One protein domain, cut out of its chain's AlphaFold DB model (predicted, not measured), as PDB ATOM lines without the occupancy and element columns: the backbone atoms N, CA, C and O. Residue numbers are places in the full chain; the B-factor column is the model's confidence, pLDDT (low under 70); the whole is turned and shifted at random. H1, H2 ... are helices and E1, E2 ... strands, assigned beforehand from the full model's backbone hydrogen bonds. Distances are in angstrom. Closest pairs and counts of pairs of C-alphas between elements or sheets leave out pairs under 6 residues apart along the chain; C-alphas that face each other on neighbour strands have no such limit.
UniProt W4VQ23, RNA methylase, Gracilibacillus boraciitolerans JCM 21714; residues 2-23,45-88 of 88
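What this domain is: This is residues 2 to 23 and 45 to 88 of the 88 residues of the protein "RNA methylase" of Gracilibacillus boraciitolerans JCM 21714 (UniProt W4VQ23). One twisted sheet of four strands makes the body, with a single short helix, H1, grazing it; residues 2 to 11 stick out free ahead of E1. The hairpin of E3 and E4 forms one side of the sheet, E1 the opposite edge. The printed part has 66 residues with four named strands and one named helix, in the order E1, E2, H1, E3, E4; the mixed sheet runs E1, E2, E4, E3, and the class is mostly strand. It is only just loose, close to compact, with a radius of gyration of the C-alphas of 13.5 A and spans of 42 by 29 by 20 A.

How they stand to each other: E1, residues 13 to 19, is an edge strand, parallel to E2, residues 45 to 51, at 8 degrees; N 48 and O 16 are 2.8 A apart, within hydrogen-bond range. E4, residues 80 to 87, is antiparallel to E2 at 169 degrees, with N 49 and O 85 at 2.9 A. E3, residues 66 to 74, is the other edge strand and forms a hairpin with E4, antiparallel at 160 degrees, with N 70 and O 84 at 2.8 A. E1 and E3 are apart. H1, residues 56 to 61, only grazes the sheet with residues 56 to 60; its closest C-alphas to E3 are those of Ile 59 and Ile 66, 7.6 A apart. In H1 every O i to N i+4 pair is within hydrogen-bond range. E2, H1 and E3 form a split strand-helix-strand unit, two strands running the same way with E4 between them, with a right-handed crossover.

Where its parts are: E1 begins at C-alpha 13 (22.730, -36.063, 9.478). E3 spans 23.3 A, E4 22.8 A and E2 19.4 A. E4 ends at C-alpha 87 (30.743, -24.425, 10.293).

The domain as a whole: The C-alphas of Gly 11 and Lys 77, the two farthest apart, are 42.1 A apart. Residues 24 to 44 are not printed, and C-alphas 23 and 45 are 27.3 A apart across this cut. The links E2 to H1, H1 to E3 and E3 to E4 are tight. Mean pLDDT of the printed part is 92.4; residue 23 is under 70.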
ATOM      1  N   GLU A   2      28.258 -50.609  12.871       85.88
ATOM      2  CA  GLU A   2      29.192 -50.853  11.778       85.88
ATOM      3  C   GLU A   2      29.983 -49.567  11.520       85.88
ATOM      4  O   GLU A   2      29.409 -48.479  11.545       85.88
ATOM      5  N   VAL A   3      31.298 -49.683  11.341       88.94
ATOM      6  CA  VAL A   3      32.158 -48.556  10.970       88.94
ATOM      7  C   VAL A   3      32.194 -48.495   9.448       88.94
ATOM      8  O   VAL A   3      32.500 -49.501   8.811       88.94
ATOM      9  N   LYS A   4      31.879 -47.330   8.882       91.12
ATOM     10  CA  LYS A   4      31.837 -47.094   7.434       91.12
ATOM     11  C   LYS A   4      32.728 -45.919   7.052       91.12
ATOM     12  O   LYS A   4      32.986 -45.038   7.869       91.12
ATOM     13  N   ASP A   5      33.185 -45.927   5.806       94.56
ATOM     14  CA  ASP A   5      33.937 -44.822   5.219       94.56
ATOM     15  C   ASP A   5      32.978 -43.686   4.828       94.56
ATOM     16  O   ASP A   5      31.984 -43.903   4.131       94.56
ATOM     17  N   ILE A   6      33.288 -42.461   5.257       95.06
ATOM     18  CA  ILE A   6      32.509 -41.256   4.944       95.06
ATOM     19  C   ILE A   6      32.413 -40.990   3.430       95.06
ATOM     20  O   ILE A   6      31.454 -40.368   2.965       95.06
ATOM     21  N   ALA A   7      33.371 -41.482   2.639       95.88
ATOM     22  CA  ALA A   7      33.363 -41.358   1.187       95.88
ATOM     23  C   ALA A   7      32.188 -42.105   0.534       95.88
ATOM     24  O   ALA A   7      31.697 -41.661  -0.506       95.88
ATOM     25  N   VAL A   8      31.714 -43.194   1.151       95.88
ATOM     26  CA  VAL A   8      30.616 -44.036   0.639       95.88
ATOM     27  C   VAL A   8      29.361 -43.997   1.509       95.88
ATOM     28  O   VAL A   8      28.363 -44.621   1.164       95.88
ATOM     29  N   GLU A   9      29.395 -43.285   2.636       94.44
ATOM     30  CA  GLU A   9      28.229 -43.145   3.505       94.44
ATOM     31  C   GLU A   9      27.132 -42.328   2.817       94.44
ATOM     32  O   GLU A   9      27.401 -41.295   2.208       94.44
ATOM     33  N   GLU A  10      25.886 -42.767   2.918       92.31
ATOM     34  CA  GLU A  10      24.729 -42.096   2.325       92.31
ATOM     35  C   GLU A  10      23.749 -41.637   3.407       92.31
ATOM     36  O   GLU A  10      23.843 -42.031   4.566       92.31
ATOM     37  N   GLY A  11      22.782 -40.808   3.016       92.94
ATOM     38  CA  GLY A  11      21.793 -40.245   3.929       92.94
ATOM     39  C   GLY A  11      22.155 -38.844   4.404       92.94
ATOM     40  O   GLY A  11      22.984 -38.161   3.801       92.94
ATOM     41  N   HIS A  12      21.463 -38.416   5.458       96.62
ATOM     42  CA  HIS A  12      21.545 -37.066   6.001       96.62
ATOM     43  C   HIS A  12      21.634 -37.105   7.520       96.62
ATOM     44  O   HIS A  12      20.921 -37.872   8.170       96.62
ATOM     45  N   TYR A  13      22.480 -36.244   8.062       96.75
ATOM     46  CA  TYR A  13      22.730 -36.063   9.478       96.75
ATOM     47  C   TYR A  13      22.618 -34.576   9.812       96.75
ATOM     48  O   TYR A  13      23.050 -33.725   9.043       96.75
ATOM     49  N   ASP A  14      22.104 -34.241  10.990       98.06
ATOM     50  CA  ASP A  14      22.048 -32.833  11.398       98.06
ATOM     51  C   ASP A  14      23.460 -32.269  11.649       98.06
ATOM     52  O   ASP A  14      23.741 -31.101  11.382       98.06
ATOM     53  N   VAL A  15      24.368 -33.104  12.182       97.81
ATOM     54  CA  VAL A  15      25.722 -32.697  12.579       97.81
ATOM     55  C   VAL A  15      26.749 -33.808  12.339       97.81
ATOM     56  O   VAL A  15      26.543 -34.943  12.767       97.81
ATOM     57  N   ALA A  16      27.902 -33.461  11.759       97.56
ATOM     58  CA  ALA A  16      29.107 -34.297  11.744       97.56
ATOM     59  C   ALA A  16      30.157 -33.780  12.744       97.56
ATOM     60  O   ALA A  16      30.454 -32.588  12.784       97.56
ATOM     61  N   ILE A  17      30.753 -34.671  13.542       97.50
ATOM     62  CA  ILE A  17      31.851 -34.337  14.466       97.50
ATOM     63  C   ILE A  17      33.100 -35.083  14.011       97.50
ATOM     64  O   ILE A  17      33.093 -36.311  13.937       97.50
ATOM     65  N   ILE A  18      34.165 -34.346  13.708       96.12
ATOM     66  CA  ILE A  18      35.363 -34.879  13.057       96.12
ATOM     67  C   ILE A  18      36.587 -34.506  13.891       96.12
ATOM     68  O   ILE A  18      36.922 -33.332  14.030       96.12
ATOM     69  N   ASP A  19      37.282 -35.507  14.431       93.62
ATOM     70  CA  ASP A  19      38.660 -35.334  14.900       93.62
ATOM     71  C   ASP A  19      39.560 -35.529  13.680       93.62
ATOM     72  O   ASP A  19      39.747 -36.657  13.218       93.62
ATOM     73  N   MET A  20      39.990 -34.421  13.073       93.44
ATOM     74  CA  MET A  20      40.717 -34.447  11.806       93.44
ATOM     75  C   MET A  20      41.995 -35.286  11.973       93.44
ATOM     76  O   MET A  20      42.663 -35.163  12.997       93.44
ATOM     77  N   PRO A  21      42.386 -36.151  11.026       88.94
ATOM     78  CA  PRO A  21      43.729 -36.710  11.040       88.94
ATOM     79  C   PRO A  21      44.767 -35.583  10.957       88.94
ATOM     80  O   PRO A  21      44.884 -34.881   9.954       88.94
ATOM     81  N   TYR A  22      45.520 -35.423  12.043       72.88
ATOM     82  CA  TYR A  22      46.650 -34.511  12.145       72.88
ATOM     83  C   TYR A  22      47.843 -35.225  12.795       72.88
ATOM     84  O   TYR A  22      47.667 -36.116  13.632       72.88
ATOM     85  N   ASN A  23      49.056 -34.735  12.503       65.25
ATOM     86  CA  ASN A  23      50.307 -35.011  13.229       65.25
ATOM     87  C   ASN A  23      51.093 -36.291  12.837       65.25
ATOM     88  O   ASN A  23      50.688 -37.086  12.000       65.25
ATOM     89  N   ASP A  45      24.453 -30.922   7.604       97.25
ATOM     90  CA  ASP A  45      24.185 -29.477   7.559       97.25
ATOM     91  C   ASP A  45      25.230 -28.677   8.343       97.25
ATOM     92  O   ASP A  45      25.690 -27.633   7.888       97.25
ATOM     93  N   ARG A  46      25.635 -29.186   9.512       98.38
ATOM     94  CA  ARG A  46      26.649 -28.581  10.381       98.38
ATOM     95  C   ARG A  46      27.809 -29.535  10.613       98.38
ATOM     96  O   ARG A  46      27.626 -30.739  10.785       98.38
ATOM     97  N   VAL A  47      29.012 -28.988  10.726       98.38
ATOM     98  CA  VAL A  47      30.205 -29.756  11.080       98.38
ATOM     99  C   VAL A  47      30.928 -29.110  12.257       98.38
ATOM    100  O   VAL A  47      31.020 -27.888  12.363       98.38
ATOM    101  N   VAL A  48      31.448 -29.955  13.146       98.25
ATOM    102  CA  VAL A  48      32.373 -29.577  14.216       98.25
ATOM    103  C   VAL A  48      33.691 -30.305  13.988       98.25
ATOM    104  O   VAL A  48      33.740 -31.532  14.074       98.25
ATOM    105  N   ILE A  49      34.763 -29.562  13.723       96.88
ATOM    106  CA  ILE A  49      36.109 -30.124  13.551       96.88
ATOM    107  C   ILE A  49      36.975 -29.856  14.771       96.88
ATOM    108  O   ILE A  49      36.977 -28.749  15.314       96.88
ATOM    109  N   LEU A  50      37.761 -30.861  15.152       95.12
ATOM    110  CA  LEU A  50      38.936 -30.703  15.995       95.12
ATOM    111  C   LEU A  50      40.188 -30.802  15.125       95.12
ATOM    112  O   LEU A  50      40.363 -31.774  14.395       95.12
ATOM    113  N   THR A  51      41.060 -29.804  15.215       93.38
ATOM    114  CA  THR A  51      42.312 -29.746  14.447       93.38
ATOM    115  C   THR A  51      43.388 -28.987  15.223       93.38
ATOM    116  O   THR A  51      43.088 -28.280  16.185       93.38
ATOM    117  N   ILE A  52      44.654 -29.142  14.844       90.69
ATOM    118  CA  ILE A  52      45.767 -28.301  15.323       90.69
ATOM    119  C   ILE A  52      46.256 -27.319  14.249       90.69
ATOM    120  O   ILE A  52      47.092 -26.467  14.542       90.69
ATOM    121  N   GLU A  53      45.744 -27.448  13.027       88.56
ATOM    122  CA  GLU A  53      46.113 -26.658  11.853       88.56
ATOM    123  C   GLU A  53      45.019 -25.629  11.547       88.56
ATOM    124  O   GLU A  53      43.878 -25.770  11.992       88.56
ATOM    125  N   ASP A  54      45.360 -24.577  10.803       91.31
ATOM    126  CA  ASP A  54      44.354 -23.651  10.285       91.31
ATOM    127  C   ASP A  54      43.688 -24.261   9.048       91.31
ATOM    128  O   ASP A  54      44.373 -24.640   8.099       91.31
ATOM    129  N   MET A  55      42.361 -24.390   9.077       93.81
ATOM    130  CA  MET A  55      41.584 -25.049   8.019       93.81
ATOM    131  C   MET A  55      40.612 -24.100   7.312       93.81
ATOM    132  O   MET A  55      39.803 -24.558   6.509       93.81
ATOM    133  N   ASP A  56      40.677 -22.793   7.584       96.19
ATOM    134  CA  ASP A  56      39.676 -21.831   7.106       96.19
ATOM    135  C   ASP A  56      39.528 -21.832   5.587       96.19
ATOM    136  O   ASP A  56      38.413 -21.895   5.073       96.19
ATOM    137  N   GLU A  57      40.644 -21.841   4.858       96.06
ATOM    138  CA  GLU A  57      40.617 -21.883   3.396       96.06
ATOM    139  C   GLU A  57      39.944 -23.163   2.874       96.06
ATOM    140  O   GLU A  57      39.082 -23.090   2.000       96.06
ATOM    141  N   MET A  58      40.257 -24.331   3.449       95.62
ATOM    142  CA  MET A  58      39.628 -25.599   3.050       95.62
ATOM    143  C   MET A  58      38.126 -25.613   3.341       95.62
ATOM    144  O   MET A  58      37.347 -26.083   2.512       95.62
ATOM    145  N   ILE A  59      37.719 -25.094   4.504       97.31
ATOM    146  CA  ILE A  59      36.314 -25.001   4.916       97.31
ATOM    147  C   ILE A  59      35.545 -24.099   3.940       97.31
ATOM    148  O   ILE A  59      34.488 -24.490   3.440       97.31
ATOM    149  N   LEU A  60      36.102 -22.934   3.602       97.00
ATOM    150  CA  LEU A  60      35.494 -21.990   2.662       97.00
ATOM    151  C   LEU A  60      35.410 -22.563   1.240       97.00
ATOM    152  O   LEU A  60      34.361 -22.472   0.601       97.00
ATOM    153  N   ILE A  61      36.478 -23.200   0.745       96.81
ATOM    154  CA  ILE A  61      36.498 -23.844  -0.581       96.81
ATOM    155  C   ILE A  61      35.482 -24.994  -0.658       96.81
ATOM    156  O   ILE A  61      34.869 -25.201  -1.706       96.81
ATOM    157  N   ALA A  62      35.249 -25.711   0.447       95.94
ATOM    158  CA  ALA A  62      34.229 -26.757   0.529       95.94
ATOM    159  C   ALA A  62      32.782 -26.214   0.518       95.94
ATOM    160  O   ALA A  62      31.835 -27.003   0.483       95.94
ATOM    161  N   GLY A  63      32.592 -24.889   0.515       96.12
ATOM    162  CA  GLY A  63      31.280 -24.245   0.457       96.12
ATOM    163  C   GLY A  63      30.587 -24.127   1.814       96.12
ATOM    164  O   GLY A  63      29.359 -24.057   1.864       96.12
ATOM    165  N   PHE A  64      31.357 -24.138   2.901       96.81
ATOM    166  CA  PHE A  64      30.875 -23.846   4.246       96.81
ATOM    167  C   PHE A  64      31.183 -22.401   4.651       96.81
ATOM    168  O   PHE A  64      32.079 -21.748   4.118       96.81
ATOM    169  N   THR A  65      30.462 -21.930   5.658       97.62
ATOM    170  CA  THR A  65      30.687 -20.685   6.385       97.62
ATOM    171  C   THR A  65      31.056 -21.021   7.823       97.62
ATOM    172  O   THR A  65      30.383 -21.813   8.481       97.62
ATOM    173  N   ILE A  66      32.123 -20.413   8.338       98.12
ATOM    174  CA  ILE A  66      32.526 -20.593   9.737       98.12
ATOM    175  C   ILE A  66      31.568 -19.815  10.637       98.12
ATOM    176  O   ILE A  66      31.366 -18.617  10.451       98.12
ATOM    177  N   VAL A  67      30.996 -20.509  11.619       98.19
ATOM    178  CA  VAL A  67      30.009 -19.970  12.562       98.19
ATOM    179  C   VAL A  67      30.676 -19.553  13.867       98.19
ATOM    180  O   VAL A  67      30.402 -18.471  14.380       98.19
ATOM    181  N   ASP A  68      31.543 -20.407  14.409       98.00
ATOM    182  CA  ASP A  68      32.226 -20.152  15.676       98.00
ATOM    183  C   ASP A  68      33.559 -20.907  15.749       98.00
ATOM    184  O   ASP A  68      33.776 -21.910  15.059       98.00
ATOM    185  N   ARG A  69      34.463 -20.426  16.605       97.44
ATOM    186  CA  ARG A  69      35.788 -21.010  16.818       97.44
ATOM    187  C   ARG A  69      36.191 -20.905  18.286       97.44
ATOM    188  O   ARG A  69      36.274 -19.823  18.861       97.44
ATOM    189  N   GLY A  70      36.552 -22.046  18.862       95.81
ATOM    190  CA  GLY A  70      37.134 -22.165  20.192       95.81
ATOM    191  C   GLY A  70      38.528 -22.785  20.167       95.81
ATOM    192  O   GLY A  70      38.947 -23.398  19.186       95.81
ATOM    193  N   VAL A  71      39.248 -22.662  21.283       94.31
ATOM    194  CA  VAL A  71      40.550 -23.311  21.483       94.31
ATOM    195  C   VAL A  71      40.506 -24.172  22.740       94.31
ATOM    196  O   VAL A  71      40.260 -23.685  23.844       94.31
ATOM    197  N   ALA A  72      40.780 -25.464  22.578       91.56
ATOM    198  CA  ALA A  72      40.877 -26.435  23.654       91.56
ATOM    199  C   ALA A  72      42.349 -26.730  23.979       91.56
ATOM    200  O   ALA A  72      43.063 -27.376  23.210       91.56
ATOM    201  N   ASN A  73      42.796 -26.298  25.158       90.50
ATOM    202  CA  ASN A  73      44.158 -26.527  25.635       90.50
ATOM    203  C   ASN A  73      44.276 -27.879  26.352       90.50
ATOM    204  O   ASN A  73      43.502 -28.190  27.257       90.50
ATOM    205  N   LYS A  74      45.281 -28.681  25.990       81.94
ATOM    206  CA  LYS A  74      45.609 -29.946  26.656       81.94
ATOM    207  C   LYS A  74      46.802 -29.758  27.591       81.94
ATOM    208  O   LYS A  74      47.896 -29.374  27.182       81.94
ATOM    209  N   GLY A  75      46.599 -30.136  28.851       80.31
ATOM    210  CA  GLY A  75      47.635 -30.144  29.883       80.31
ATOM    211  C   GLY A  75      47.824 -28.799  30.589       80.31
ATOM    212  O   GLY A  75      47.408 -27.746  30.118       80.31
ATOM    213  N   LYS A  76      48.491 -28.840  31.749       72.38
ATOM    214  CA  LYS A  76      48.618 -27.695  32.674       72.38
ATOM    215  C   LYS A  76      49.395 -26.499  32.109       72.38
ATOM    216  O   LYS A  76      49.276 -25.406  32.643       72.38
ATOM    217  N   LYS A  77      50.213 -26.716  31.074       76.25
ATOM    218  CA  LYS A  77      51.063 -25.684  30.455       76.25
ATOM    219  C   LYS A  77      50.527 -25.157  29.119       76.25
ATOM    220  O   LYS A  77      51.215 -24.358  28.502       76.25
ATOM    221  N   ALA A  78      49.368 -25.639  28.650       71.50
ATOM    222  CA  ALA A  78      48.782 -25.267  27.354       71.50
ATOM    223  C   ALA A  78      49.741 -25.384  26.143       71.50
ATOM    224  O   ALA A  78      49.553 -24.725  25.130       71.50
ATOM    225  N   LEU A  79      50.763 -26.248  26.226       77.81
ATOM    226  CA  LEU A  79      51.746 -26.459  25.150       77.81
ATOM    227  C   LEU A  79      51.165 -27.203  23.941       77.81
ATOM    228  O   LEU A  79      51.803 -27.280  22.899       77.81
ATOM    229  N   PHE A  80      49.973 -27.777  24.092       83.81
ATOM    230  CA  PHE A  80      49.220 -28.391  23.013       83.81
ATOM    231  C   PHE A  80      47.816 -27.806  23.036       83.81
ATOM    232  O   PHE A  80      47.112 -27.928  24.041       83.81
ATOM    233  N   SER A  81      47.422 -27.175  21.940       88.88
ATOM    234  CA  SER A  81      46.097 -26.598  21.766       88.88
ATOM    235  C   SER A  81      45.474 -27.158  20.498       88.88
ATOM    236  O   SER A  81      46.178 -27.486  19.546       88.88
ATOM    237  N   ARG A  82      44.158 -27.337  20.529       91.44
ATOM    238  CA  ARG A  82      43.355 -27.730  19.374       91.44
ATOM    239  C   ARG A  82      42.338 -26.646  19.112       91.44
ATOM    240  O   ARG A  82      41.729 -26.144  20.055       91.44
ATOM    241  N   GLN A  83      42.141 -26.322  17.852       94.88
ATOM    242  CA  GLN A  83      40.999 -25.547  17.422       94.88
ATOM    243  C   GLN A  83      39.766 -26.450  17.421       94.88
ATOM    244  O   GLN A  83      39.844 -27.623  17.054       94.88
ATOM    245  N   VAL A  84      38.646 -25.894  17.868       96.81
ATOM    246  CA  VAL A  84      37.313 -26.474  17.727       96.81
ATOM    247  C   VAL A  84      36.533 -25.500  16.862       96.81
ATOM    248  O   VAL A  84      36.276 -24.381  17.301       96.81
ATOM    249  N   ILE A  85      36.220 -25.888  15.632       97.94
ATOM    250  CA  ILE A  85      35.610 -24.995  14.640       97.94
ATOM    251  C   ILE A  85      34.224 -25.533  14.300       97.94
ATOM    252  O   ILE A  85      34.087 -26.720  14.008       97.94
ATOM    253  N   VAL A  86      33.216 -24.662  14.342       98.38
ATOM    254  CA  VAL A  86      31.840 -24.955  13.926       98.38
ATOM    255  C   VAL A  86      31.577 -24.257  12.598       98.38
ATOM    256  O   VAL A  86      31.851 -23.061  12.478       98.38
ATOM    257  N   PHE A  87      31.045 -24.978  11.614       98.19
ATOM    258  CA  PHE A  87      30.743 -24.425  10.293       98.19
ATOM    259  C   PHE A  87      29.526 -25.083   9.621       98.19
ATOM    260  O   PHE A  87      29.181 -26.224   9.940       98.19
ATOM    261  N   GLU A  88      28.876 -24.328   8.726       96.81
ATOM    262  CA  GLU A  88      27.580 -24.616   8.065       96.81
ATOM    263  C   GLU A  88      27.537 -24.163   6.602       96.81
ATOM    264  O   GLU A  88      28.123 -23.111   6.275       96.81
TER     265      GLU A  88